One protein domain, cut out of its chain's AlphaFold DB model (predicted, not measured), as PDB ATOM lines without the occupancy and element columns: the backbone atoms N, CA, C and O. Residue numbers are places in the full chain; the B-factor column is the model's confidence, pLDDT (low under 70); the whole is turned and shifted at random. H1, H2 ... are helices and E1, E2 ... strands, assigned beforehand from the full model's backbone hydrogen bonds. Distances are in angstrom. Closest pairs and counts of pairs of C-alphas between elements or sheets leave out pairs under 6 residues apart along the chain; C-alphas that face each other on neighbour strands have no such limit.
ATOM      1  N   SER A 130     -45.002   6.888 -18.489       77.00
ATOM      2  CA  SER A 130     -45.716   5.738 -17.928       77.00
ATOM      3  C   SER A 130     -45.372   4.414 -18.610       77.00
ATOM      4  O   SER A 130     -45.732   3.360 -18.100       77.00
ATOM      5  N   SER A 131     -44.768   4.454 -19.800       77.69
ATOM      6  CA  SER A 131     -44.430   3.257 -20.570       77.69
ATOM      7  C   SER A 131     -43.352   3.518 -21.615       77.69
ATOM      8  O   SER A 131     -43.172   4.650 -22.078       77.69
ATOM      9  N   ARG A 132     -42.686   2.448 -22.060       78.94
ATOM     10  CA  ARG A 132     -41.729   2.482 -23.173       78.94
ATOM     11  C   ARG A 132     -42.375   2.964 -24.467       78.94
ATOM     12  O   ARG A 132     -41.731   3.665 -25.235       78.94
ATOM     13  N   THR A 133     -43.655   2.657 -24.692       80.00
ATOM     14  CA  THR A 133     -44.409   3.177 -25.845       80.00
ATOM     15  C   THR A 133     -44.505   4.698 -25.808       80.00
ATOM     16  O   THR A 133     -44.321   5.334 -26.837       80.00
ATOM     17  N   LYS A 134     -44.725   5.302 -24.634       84.44
ATOM     18  CA  LYS A 134     -44.759   6.766 -24.501       84.44
ATOM     19  C   LYS A 134     -43.393   7.411 -24.708       84.44
ATOM     20  O   LYS A 134     -43.321   8.477 -25.312       84.44
ATOM     21  N   VAL A 135     -42.322   6.750 -24.269       87.38
ATOM     22  CA  VAL A 135     -40.955   7.172 -24.608       87.38
ATOM     23  C   VAL A 135     -40.734   7.082 -26.120       87.38
ATOM     24  O   VAL A 135     -40.216   8.021 -26.713       87.38
ATOM     25  N   GLU A 136     -41.181   6.004 -26.768       85.75
ATOM     26  CA  GLU A 136     -41.067   5.859 -28.221       85.75
ATOM     27  C   GLU A 136     -41.851   6.936 -28.982       85.75
ATOM     28  O   GLU A 136     -41.298   7.549 -29.889       85.75
ATOM     29  N   GLU A 137     -43.103   7.205 -28.604       87.88
ATOM     30  CA  GLU A 137     -43.920   8.279 -29.189       87.88
ATOM     31  C   GLU A 137     -43.215   9.638 -29.071       87.88
ATOM     32  O   GLU A 137     -43.197  10.421 -30.022       87.88
ATOM     33  N   MET A 138     -42.589   9.912 -27.922       92.75
ATOM     34  CA  MET A 138     -41.809  11.128 -27.715       92.75
ATOM     35  C   MET A 138     -40.579  11.187 -28.629       92.75
ATOM     36  O   MET A 138     -40.363  12.212 -29.275       92.75
ATOM     37  N   LEU A 139     -39.815  10.097 -28.748       91.44
ATOM     38  CA  LEU A 139     -38.649  10.041 -29.635       91.44
ATOM     39  C   LEU A 139     -39.055  10.180 -31.109       91.44
ATOM     40  O   LEU A 139     -38.417  10.917 -31.854       91.44
ATOM     41  N   GLN A 140     -40.139   9.526 -31.530       89.06
ATOM     42  CA  GLN A 140     -40.688   9.666 -32.881       89.06
ATOM     43  C   GLN A 140     -41.129  11.103 -33.162       89.06
ATOM     44  O   GLN A 140     -40.860  11.622 -34.244       89.06
ATOM     45  N   LYS A 141     -41.754  11.769 -32.184       90.75
ATOM     46  CA  LYS A 141     -42.101  13.185 -32.297       90.75
ATOM     47  C   LYS A 141     -40.853  14.055 -32.452       90.75
ATOM     48  O   LYS A 141     -40.814  14.891 -33.341       90.75
ATOM     49  N   MET A 142     -39.803  13.811 -31.667       91.25
ATOM     50  CA  MET A 142     -38.530  14.526 -31.815       91.25
ATOM     51  C   MET A 142     -37.875  14.294 -33.181       91.25
ATOM     52  O   MET A 142     -37.255  15.213 -33.710       91.25
ATOM     53  N   VAL A 143     -38.023  13.105 -33.771       89.69
ATOM     54  CA  VAL A 143     -37.579  12.847 -35.149       89.69
ATOM     55  C   VAL A 143     -38.405  13.648 -36.153       89.69
ATOM     56  O   VAL A 143     -37.835  14.307 -37.018       89.69
ATOM     57  N   ALA A 144     -39.733  13.630 -36.028       88.19
ATOM     58  CA  ALA A 144     -40.627  14.385 -36.907       88.19
ATOM     59  C   ALA A 144     -40.369  15.901 -36.841       88.19
ATOM     60  O   ALA A 144     -40.389  16.575 -37.867       88.19
ATOM     61  N   ASP A 145     -40.052  16.411 -35.649       84.88
ATOM     62  CA  ASP A 145     -39.718  17.816 -35.406       84.88
ATOM     63  C   ASP A 145     -38.273  18.172 -35.841       84.88
ATOM     64  O   ASP A 145     -37.855  19.329 -35.759       84.88
ATOM     65  N   GLY A 146     -37.491  17.193 -36.321       85.12
ATOM     66  CA  GLY A 146     -36.114  17.378 -36.790       85.12
ATOM     67  C   GLY A 146     -35.080  17.552 -35.673       85.12
ATOM     68  O   GLY A 146     -33.965  18.003 -35.924       85.12
ATOM     69  N   HIS A 147     -35.439  17.216 -34.434       88.19
ATOM     70  CA  HIS A 147     -34.556  17.271 -33.268       88.19
ATOM     71  C   HIS A 147     -33.762  15.983 -33.067       88.19
ATOM     72  O   HIS A 147     -32.768  16.007 -32.360       88.19
ATOM     73  N   LEU A 148     -34.163  14.871 -33.683       91.06
ATOM     74  CA  LEU A 148     -33.402  13.622 -33.724       91.06
ATOM     75  C   LEU A 148     -33.383  13.065 -35.148       91.06
ATOM     76  O   LEU A 148     -34.316  13.267 -35.920       91.06
ATOM     77  N   ALA A 149     -32.344  12.307 -35.473       88.38
ATOM     78  CA  ALA A 149     -32.272  11.496 -36.681       88.38
ATOM     79  C   ALA A 149     -32.292  10.014 -36.302       88.38
ATOM     80  O   ALA A 149     -31.622   9.600 -35.355       88.38
ATOM     81  N   GLN A 150     -33.049   9.197 -37.035       86.62
ATOM     82  CA  GLN A 150     -33.024   7.750 -36.831       86.62
ATOM     83  C   GLN A 150     -31.673   7.189 -37.295       86.62
ATOM     84  O   GLN A 150     -31.248   7.427 -38.424       86.62
ATOM     85  N   ALA A 151     -30.997   6.449 -36.420       83.00
ATOM     86  CA  ALA A 151     -29.685   5.880 -36.688       83.00
ATOM     87  C   ALA A 151     -29.809   4.500 -37.353       83.00
ATOM     88  O   ALA A 151     -30.589   3.652 -36.914       83.00
ATOM     89  N   SER A 152     -29.007   4.261 -38.394       65.69
ATOM     90  CA  SER A 152     -28.866   2.960 -39.067       65.69
ATOM     91  C   SER A 152     -27.673   2.133 -38.564       65.69
ATOM     92  O   SER A 152     -27.460   1.026 -39.052       65.69
ATOM     93  N   GLY A 153     -26.894   2.667 -37.618       67.25
ATOM     94  CA  GLY A 153     -25.679   2.066 -37.060       67.25
ATOM     95  C   GLY A 153     -25.537   2.385 -35.571       67.25
ATOM     96  O   GLY A 153     -26.523   2.309 -34.838       67.25
ATOM     97  N   GLU A 154     -24.331   2.751 -35.131       73.12
ATOM     98  CA  GLU A 154     -24.101   3.175 -33.746       73.12
ATOM     99  C   GLU A 154     -24.982   4.385 -33.399       73.12
ATOM    100  O   GLU A 154     -25.083   5.358 -34.157       73.12
ATOM    101  N   ALA A 155     -25.685   4.277 -32.274       81.50
ATOM    102  CA  ALA A 155     -26.701   5.226 -31.863       81.50
ATOM    103  C   ALA A 155     -26.407   5.748 -30.462       81.50
ATOM    104  O   ALA A 155     -26.280   4.962 -29.523       81.50
ATOM    105  N   LEU A 156     -26.396   7.072 -30.319       79.50
ATOM    106  CA  LEU A 156     -26.264   7.758 -29.040       79.50
ATOM    107  C   LEU A 156     -27.399   7.359 -28.089       79.50
ATOM    108  O   LEU A 156     -27.183   7.054 -26.921       79.50
ATOM    109  N   ILE A 157     -28.623   7.336 -28.616       81.69
ATOM    110  CA  ILE A 157     -29.848   7.005 -27.894       81.69
ATOM    111  C   ILE A 157     -30.407   5.725 -28.506       81.69
ATOM    112  O   ILE A 157     -30.689   5.675 -29.700       81.69
ATOM    113  N   SER A 158     -30.612   4.678 -27.709       77.38
ATOM    114  CA  SER A 158     -31.119   3.395 -28.209       77.38
ATOM    115  C   SER A 158     -32.242   2.875 -27.325       77.38
ATOM    116  O   SER A 158     -32.027   2.534 -26.165       77.38
ATOM    117  N   LEU A 159     -33.450   2.802 -27.891       66.25
ATOM    118  CA  LEU A 159     -34.616   2.211 -27.229       66.25
ATOM    119  C   LEU A 159     -34.585   0.674 -27.314       66.25
ATOM    120  O   LEU A 159     -35.138  -0.022 -26.467       66.25
ATOM    121  N   SER A 160     -33.985   0.141 -28.382       60.62
ATOM    122  CA  SER A 160     -33.811  -1.295 -28.624       60.62
ATOM    123  C   SER A 160     -32.727  -1.533 -29.676       60.62
ATOM    124  O   SER A 160     -32.340  -0.607 -30.393       60.62
ATOM    125  N   ALA A 161     -32.344  -2.798 -29.873       51.66
ATOM    126  CA  ALA A 161     -31.382  -3.225 -30.895       51.66
ATOM    127  C   ALA A 161     -31.715  -2.795 -32.344       51.66
ATOM    128  O   ALA A 161     -30.863  -2.900 -33.218       51.66
ATOM    129  N   ARG A 162     -32.947  -2.342 -32.631       55.38
ATOM    130  CA  ARG A 162     -33.373  -1.877 -33.968       55.38
ATOM    131  C   ARG A 162     -33.801  -0.409 -34.023       55.38
ATOM    132  O   ARG A 162     -34.138   0.075 -35.099       55.38
ATOM    133  N   LYS A 163     -33.861   0.282 -32.882       69.81
ATOM    134  CA  LYS A 163     -34.340   1.670 -32.793       69.81
ATOM    135  C   LYS A 163     -33.299   2.513 -32.075       69.81
ATOM    136  O   LYS A 163     -33.294   2.583 -30.845       69.81
ATOM    137  N   GLY A 164     -32.413   3.091 -32.877       81.38
ATOM    138  CA  GLY A 164     -31.387   4.034 -32.463       81.38
ATOM    139  C   GLY A 164     -31.671   5.438 -32.993       81.38
ATOM    140  O   GLY A 164     -32.303   5.592 -34.039       81.38
ATOM    141  N   TYR A 165     -31.195   6.450 -32.279       86.44
ATOM    142  CA  TYR A 165     -31.352   7.858 -32.606       86.44
ATOM    143  C   TYR A 165     -30.040   8.598 -32.348       86.44
ATOM    144  O   TYR A 165     -29.389   8.372 -31.325       86.44
ATOM    145  N   ASN A 166     -29.686   9.494 -33.266       88.88
ATOM    146  CA  ASN A 166     -28.535  10.381 -33.161       88.88
ATOM    147  C   ASN A 166     -28.978  11.848 -33.241       88.88
ATOM    148  O   ASN A 166     -29.971  12.157 -33.910       88.88
ATOM    149  N   PRO A 167     -28.250  12.765 -32.587       87.56
ATOM    150  CA  PRO A 167     -28.448  14.191 -32.781       87.56
ATOM    151  C   PRO A 167     -28.219  14.591 -34.249       87.56
ATOM    152  O   PRO A 167     -27.306  14.067 -34.886       87.56
ATOM    153  N   PRO A 168     -28.993  15.545 -34.799       83.38
ATOM    154  CA  PRO A 168     -28.779  16.061 -36.155       83.38
ATOM    155  C   PRO A 168     -27.490  16.889 -36.290       83.38
ATOM    156  O   PRO A 168     -27.013  17.119 -37.398       83.38
ATOM    157  N   VAL A 169     -26.932  17.353 -35.171       81.69
ATOM    158  CA  VAL A 169     -25.671  18.097 -35.088       81.69
ATOM    159  C   VAL A 169     -24.783  17.377 -34.074       81.69
ATOM    160  O   VAL A 169     -25.293  17.050 -33.001       81.69
ATOM    161  N   PRO A 170     -23.492  17.135 -34.368       83.12
ATOM    162  CA  PRO A 170     -22.600  16.453 -33.437       83.12
ATOM    163  C   PRO A 170     -22.534  17.204 -32.107       83.12
ATOM    164  O   PRO A 170     -22.440  18.436 -32.083       83.12
ATOM    165  N   LEU A 171     -22.599  16.450 -31.014       84.81
ATOM    166  CA  LEU A 171     -22.398  16.954 -29.663       84.81
ATOM    167  C   LEU A 171     -20.931  16.770 -29.260       84.81
ATOM    168  O   LEU A 171     -20.175  16.048 -29.907       84.81
ATOM    169  N   THR A 172     -20.510  17.454 -28.203       84.00
ATOM    170  CA  THR A 172     -19.217  17.176 -27.566       84.00
ATOM    171  C   THR A 172     -19.290  15.884 -26.751       84.00
ATOM    172  O   THR A 172     -20.370  15.472 -26.336       84.00
ATOM    173  N   GLU A 173     -18.146  15.260 -26.463       84.19
ATOM    174  CA  GLU A 173     -18.098  14.001 -25.703       84.19
ATOM    175  C   GLU A 173     -18.766  14.111 -24.316       84.19
ATOM    176  O   GLU A 173     -19.466  13.201 -23.877       84.19
ATOM    177  N   GLU A 174     -18.591  15.249 -23.638       83.56
ATOM    178  CA  GLU A 174     -19.216  15.523 -22.339       83.56
ATOM    179  C   GLU A 174     -20.749  15.565 -22.439       83.56
ATOM    180  O   GLU A 174     -21.441  14.972 -21.614       83.56
ATOM    181  N   GLU A 175     -21.291  16.201 -23.480       81.88
ATOM    182  CA  GLU A 175     -22.739  16.272 -23.714       81.88
ATOM    183  C   GLU A 175     -23.312  14.934 -24.149       81.88
ATOM    184  O   GLU A 175     -24.397  14.557 -23.721       81.88
ATOM    185  N   GLU A 176     -22.600  14.204 -25.005       86.38
ATOM    186  CA  GLU A 176     -23.014  12.859 -25.378       86.38
ATOM    187  C   GLU A 176     -23.144  11.969 -24.148       86.38
ATOM    188  O   GLU A 176     -24.109  11.214 -24.040       86.38
ATOM    189  N   ARG A 177     -22.196  12.075 -23.214       84.38
ATOM    190  CA  ARG A 177     -22.238  11.361 -21.940       84.38
ATOM    191  C   ARG A 177     -23.441  11.793 -21.105       84.38
ATOM    192  O   ARG A 177     -24.217  10.935 -20.699       84.38
ATOM    193  N   GLU A 178     -23.651  13.098 -20.934       84.38
ATOM    194  CA  GLU A 178     -24.788  13.641 -20.181       84.38
ATOM    195  C   GLU A 178     -26.133  13.174 -20.772       84.38
ATOM    196  O   GLU A 178     -26.975  12.607 -20.076       84.38
ATOM    197  N   VAL A 179     -26.315  13.308 -22.087       86.38
ATOM    198  CA  VAL A 179     -27.524  12.883 -22.808       86.38
ATOM    199  C   VAL A 179     -27.742  11.372 -22.687       86.38
ATOM    200  O   VAL A 179     -28.873  10.939 -22.444       86.38
ATOM    201  N   ARG A 180     -26.681  10.561 -22.817       84.69
ATOM    202  CA  ARG A 180     -26.748   9.103 -22.618       84.69
ATOM    203  C   ARG A 180     -27.183   8.761 -21.198       84.69
ATOM    204  O   ARG A 180     -28.056   7.910 -21.038       84.69
ATOM    205  N   ASP A 181     -26.615   9.408 -20.188       81.38
ATOM    206  CA  ASP A 181     -26.894   9.108 -18.781       81.38
ATOM    207  C   ASP A 181     -28.333   9.474 -18.401       81.38
ATOM    208  O   ASP A 181     -29.047   8.659 -17.809       81.38
ATOM    209  N   PHE A 182     -28.820  10.642 -18.830       84.50
ATOM    210  CA  PHE A 182     -30.221  11.026 -18.631       84.50
ATOM    211  C   PHE A 182     -31.189  10.108 -19.379       84.50
ATOM    212  O   PHE A 182     -32.228   9.733 -18.832       84.50
ATOM    213  N   PHE A 183     -30.855   9.695 -20.603       83.56
ATOM    214  CA  PHE A 183     -31.691   8.757 -21.344       83.56
ATOM    215  C   PHE A 183     -31.701   7.358 -20.711       83.56
ATOM    216  O   PHE A 183     -32.756   6.730 -20.613       83.56
ATOM    217  N   LYS A 184     -30.553   6.868 -20.229       76.81
ATOM    218  CA  LYS A 184     -30.473   5.616 -19.464       76.81
ATOM    219  C   LYS A 184     -31.360   5.690 -18.228       76.81
ATOM    220  O   LYS A 184     -32.205   4.818 -18.048       76.81
ATOM    221  N   LYS A 185     -31.246   6.766 -17.444       80.00
ATOM    222  CA  LYS A 185     -32.099   7.010 -16.274       80.00
ATOM    223  C   LYS A 185     -33.584   7.013 -16.639       80.00
ATOM    224  O   LYS A 185     -34.374   6.356 -15.969       80.00
ATOM    225  N   LEU A 186     -33.960   7.681 -17.731       85.25
ATOM    226  CA  LEU A 186     -35.331   7.678 -18.237       85.25
ATOM    227  C   LEU A 186     -35.844   6.259 -18.509       85.25
ATOM    228  O   LEU A 186     -36.971   5.923 -18.129       85.25
ATOM    229  N   LEU A 187     -35.047   5.436 -19.194       78.50
ATOM    230  CA  LEU A 187     -35.423   4.060 -19.505       78.50
ATOM    231  C   LEU A 187     -35.543   3.211 -18.245       78.50
ATOM    232  O   LEU A 187     -36.530   2.489 -18.119       78.50
ATOM    233  N   THR A 188     -34.596   3.331 -17.318       70.69
ATOM    234  CA  THR A 188     -34.629   2.655 -16.018       70.69
ATOM    235  C   THR A 188     -35.905   3.004 -15.256       70.69
ATOM    236  O   THR A 188     -36.687   2.112 -14.940       70.69
ATOM    237  N   ASP A 189     -36.191   4.295 -15.072       75.62
ATOM    238  CA  ASP A 189     -37.396   4.776 -14.388       75.62
ATOM    239  C   ASP A 189     -38.683   4.282 -15.062       75.62
ATOM    240  O   ASP A 189     -39.660   3.930 -14.399       75.62
ATOM    241  N   THR A 190     -38.705   4.281 -16.396       77.62
ATOM    242  CA  THR A 190     -39.870   3.844 -17.172       77.62
ATOM    243  C   THR A 190     -40.101   2.343 -17.015       77.62
ATOM    244  O   THR A 190     -41.240   1.923 -16.829       77.62
ATOM    245  N   VAL A 191     -39.036   1.537 -17.056       70.12
ATOM    246  CA  VAL A 191     -39.109   0.083 -16.854       70.12
ATOM    247  C   VAL A 191     -39.582  -0.244 -15.445       70.12
ATOM    248  O   VAL A 191     -40.488  -1.061 -15.307       70.12
ATOM    249  N   SER A 192     -39.043   0.424 -14.422       69.50
ATOM    250  CA  SER A 192     -39.481   0.222 -13.036       69.50
ATOM    251  C   SER A 192     -40.969   0.531 -12.866       69.50
ATOM    252  O   SER A 192     -41.705  -0.270 -12.303       69.50
ATOM    253  N   ARG A 193     -41.472   1.626 -13.453       76.94
ATOM    254  CA  ARG A 193     -42.915   1.935 -13.417       76.94
ATOM    255  C   ARG A 193     -43.767   0.920 -14.173       76.94
ATOM    256  O   ARG A 193     -44.872   0.602 -13.733       76.94
ATOM    257  N   GLU A 194     -43.297   0.441 -15.326       76.38
ATOM    258  CA  GLU A 194     -43.981  -0.625 -16.061       76.38
ATOM    259  C   GLU A 194     -44.043  -1.911 -15.236       76.38
ATOM    260  O   GLU A 194     -45.079  -2.574 -15.249       76.38
ATOM    261  N   TYR A 195     -42.973  -2.230 -14.506       73.38
ATOM    262  CA  TYR A 195     -42.917  -3.362 -13.591       73.38
ATOM    263  C   TYR A 195     -43.902  -3.201 -12.430       73.38
ATOM    264  O   TYR A 195     -44.748  -4.067 -12.239       73.38
ATOM    265  N   ASP A 196     -43.900  -2.061 -11.736       75.12
ATOM    266  CA  ASP A 196     -44.838  -1.793 -10.638       75.12
ATOM    267  C   ASP A 196     -46.300  -1.869 -11.099       75.12
ATOM    268  O   ASP A 196     -47.179  -2.382 -10.401       75.12
ATOM    269  N   THR A 197     -46.576  -1.352 -12.299       81.12
ATOM    270  CA  THR A 197     -47.911  -1.410 -12.907       81.12
ATOM    271  C   THR A 197     -48.292  -2.847 -13.249       81.12
ATOM    272  O   THR A 197     -49.440  -3.247 -13.041       81.12
ATOM    273  N   TRP A 198     -47.342  -3.627 -13.770       82.38
ATOM    274  CA  TRP A 198     -47.542  -5.040 -14.058       82.38
ATOM    275  C   TRP A 198     -47.814  -5.836 -12.788       82.38
ATOM    276  O   TRP A 198     -48.808  -6.541 -12.756       82.38
ATOM    277  N   GLU A 199     -47.027  -5.669 -11.726       80.38
ATOM    278  CA  GLU A 199     -47.220  -6.372 -10.452       80.38
ATOM    279  C   GLU A 199     -48.593  -6.078  -9.833       80.38
ATOM    280  O   GLU A 199     -49.279  -6.986  -9.366       80.38
ATOM    281  N   LYS A 200     -49.059  -4.824  -9.899       83.81
ATOM    282  CA  LYS A 200     -50.428  -4.472  -9.481       83.81
ATOM    283  C   LYS A 200     -51.487  -5.158 -10.341       83.81
ATOM    284  O   LYS A 200     -52.460  -5.682  -9.809       83.81
ATOM    285  N   THR A 201     -51.289  -5.163 -11.659       85.25
ATOM    286  CA  THR A 201     -52.196  -5.833 -12.604       85.25
ATOM    287  C   THR A 201     -52.216  -7.339 -12.352       85.25
ATOM    288  O   THR A 201     -53.280  -7.943 -12.334       85.25
ATOM    289  N   LEU A 202     -51.053  -7.942 -12.124       83.75
ATOM    290  CA  LEU A 202     -50.883  -9.365 -11.881       83.75
ATOM    291  C   LEU A 202     -51.627  -9.787 -10.618       83.75
ATOM    292  O   LEU A 202     -52.426 -10.711 -10.693       83.75
ATOM    293  N   ARG A 203     -51.428  -9.074  -9.502       84.50
ATOM    294  CA  ARG A 203     -52.138  -9.343  -8.243       84.50
ATOM    295  C   ARG A 203     -53.648  -9.261  -8.416       84.50
ATOM    296  O   ARG A 203     -54.337 -10.203  -8.059       84.50
ATOM    297  N   GLN A 204     -54.141  -8.198  -9.057       87.81
ATOM    298  CA  GLN A 204     -55.574  -8.056  -9.324       87.81
ATOM    299  C   GLN A 204     -56.120  -9.238 -10.136       87.81
ATOM    300  O   GLN A 204     -57.132  -9.822  -9.775       87.81
ATOM    301  N   LEU A 205     -55.433  -9.629 -11.212       85.44
ATOM    302  CA  LEU A 205     -55.863 -10.752 -12.045       85.44
ATOM    303  C   LEU A 205     -55.779 -12.092 -11.298       85.44
ATOM    304  O   LEU A 205     -56.612 -12.967 -11.508       85.44
ATOM    305  N   GLN A 206     -54.778 -12.279 -10.442       84.62
ATOM    306  CA  GLN A 206     -54.653 -13.477  -9.609       84.62
ATOM    307  C   GLN A 206     -55.773 -13.564  -8.565       84.62
ATOM    308  O   GLN A 206     -56.297 -14.655  -8.350       84.62
ATOM    309  N   ASP A 207     -56.178 -12.433  -7.984       87.06
ATOM    310  CA  ASP A 207     -57.319 -12.347  -7.068       87.06
ATOM    311  C   ASP A 207     -58.648 -12.616  -7.798       87.06
ATOM    312  O   ASP A 207     -59.498 -13.346  -7.288       87.06
ATOM    313  N   ASP A 208     -58.812 -12.085  -9.016       85.56
ATOM    314  CA  ASP A 208     -60.038 -12.225  -9.812       85.56
ATOM    315  C   ASP A 208     -60.262 -13.660 -10.325       85.56
ATOM    316  O   ASP A 208     -61.404 -14.116 -10.429       85.56
ATOM    317  N   TYR A 209     -59.186 -14.368 -10.682       84.50
ATOM    318  CA  TYR A 209     -59.263 -15.654 -11.385       84.50
ATOM    319  C   TYR A 209     -58.776 -16.860 -10.573       84.50
ATOM    320  O   TYR A 209     -58.992 -17.993 -11.003       84.50
ATOM    321  N   GLY A 210     -58.121 -16.651  -9.429       83.75
ATOM    322  CA  GLY A 210     -57.387 -17.699  -8.715       83.75
ATOM    323  C   GLY A 210     -56.079 -18.073  -9.420       83.75
ATOM    324  O   GLY A 210     -55.900 -17.831 -10.612       83.75
TER     325      GLY A 210
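This is residues 130 to 210 of the 435 residues of an uncharacterized protein of Candidatus Staskawiczbacteria bacterium CG10_big_fil_rev_8_21_14_0_10_38_10 (UniProt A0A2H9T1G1). A small antiparallel sheet, E1 - E3 - E2, has short helix H1 over one face; long helix H2 runs past its E2 edge, and residues 198 to 210 stick out as an arm. The printed part has 81 residues, mostly helix, in the order H1 E1 E2 E3 H2. It is loose, with a radius of gyration of the C-alphas of 16.3 A, spanning 54 by 25 by 20 A.

Look for E1 at residues 149 to 151, E2 at 157 to 160 and E3 at 163 to 166. From C-alpha 132 at (-41.729, 2.482, -23.173), H1 runs 18.2 A to residue 144. H2 runs 52.7 A from residue 173 to C-alpha 209 at (-59.263, -15.654, -11.385).

Between E1 and E3, find N 149 and O 166 at 2.8 A; in hairpin E2 and E3, N 165 and O 157 at 2.7 A, both within hydrogen-bond range. H1 makes two layers, a helix on one face of the sheet, at a height of 9.8 A; its closest C-alphas to E1 are Val 143 and Ala 149, 5.7 A. H2 only grazes the sheet, with residues 176 to 187. H1 and H2 only just touch, with 3 pairs of C-alphas within 8 A, the closest Arg 132 and Thr 190, 6.4 A. In both helices every O i to N i+4 pair is within range.

The printed part has no cut and no long link; pLDDT is under 70 at residues 152 to 153, 159 to 163 and 192.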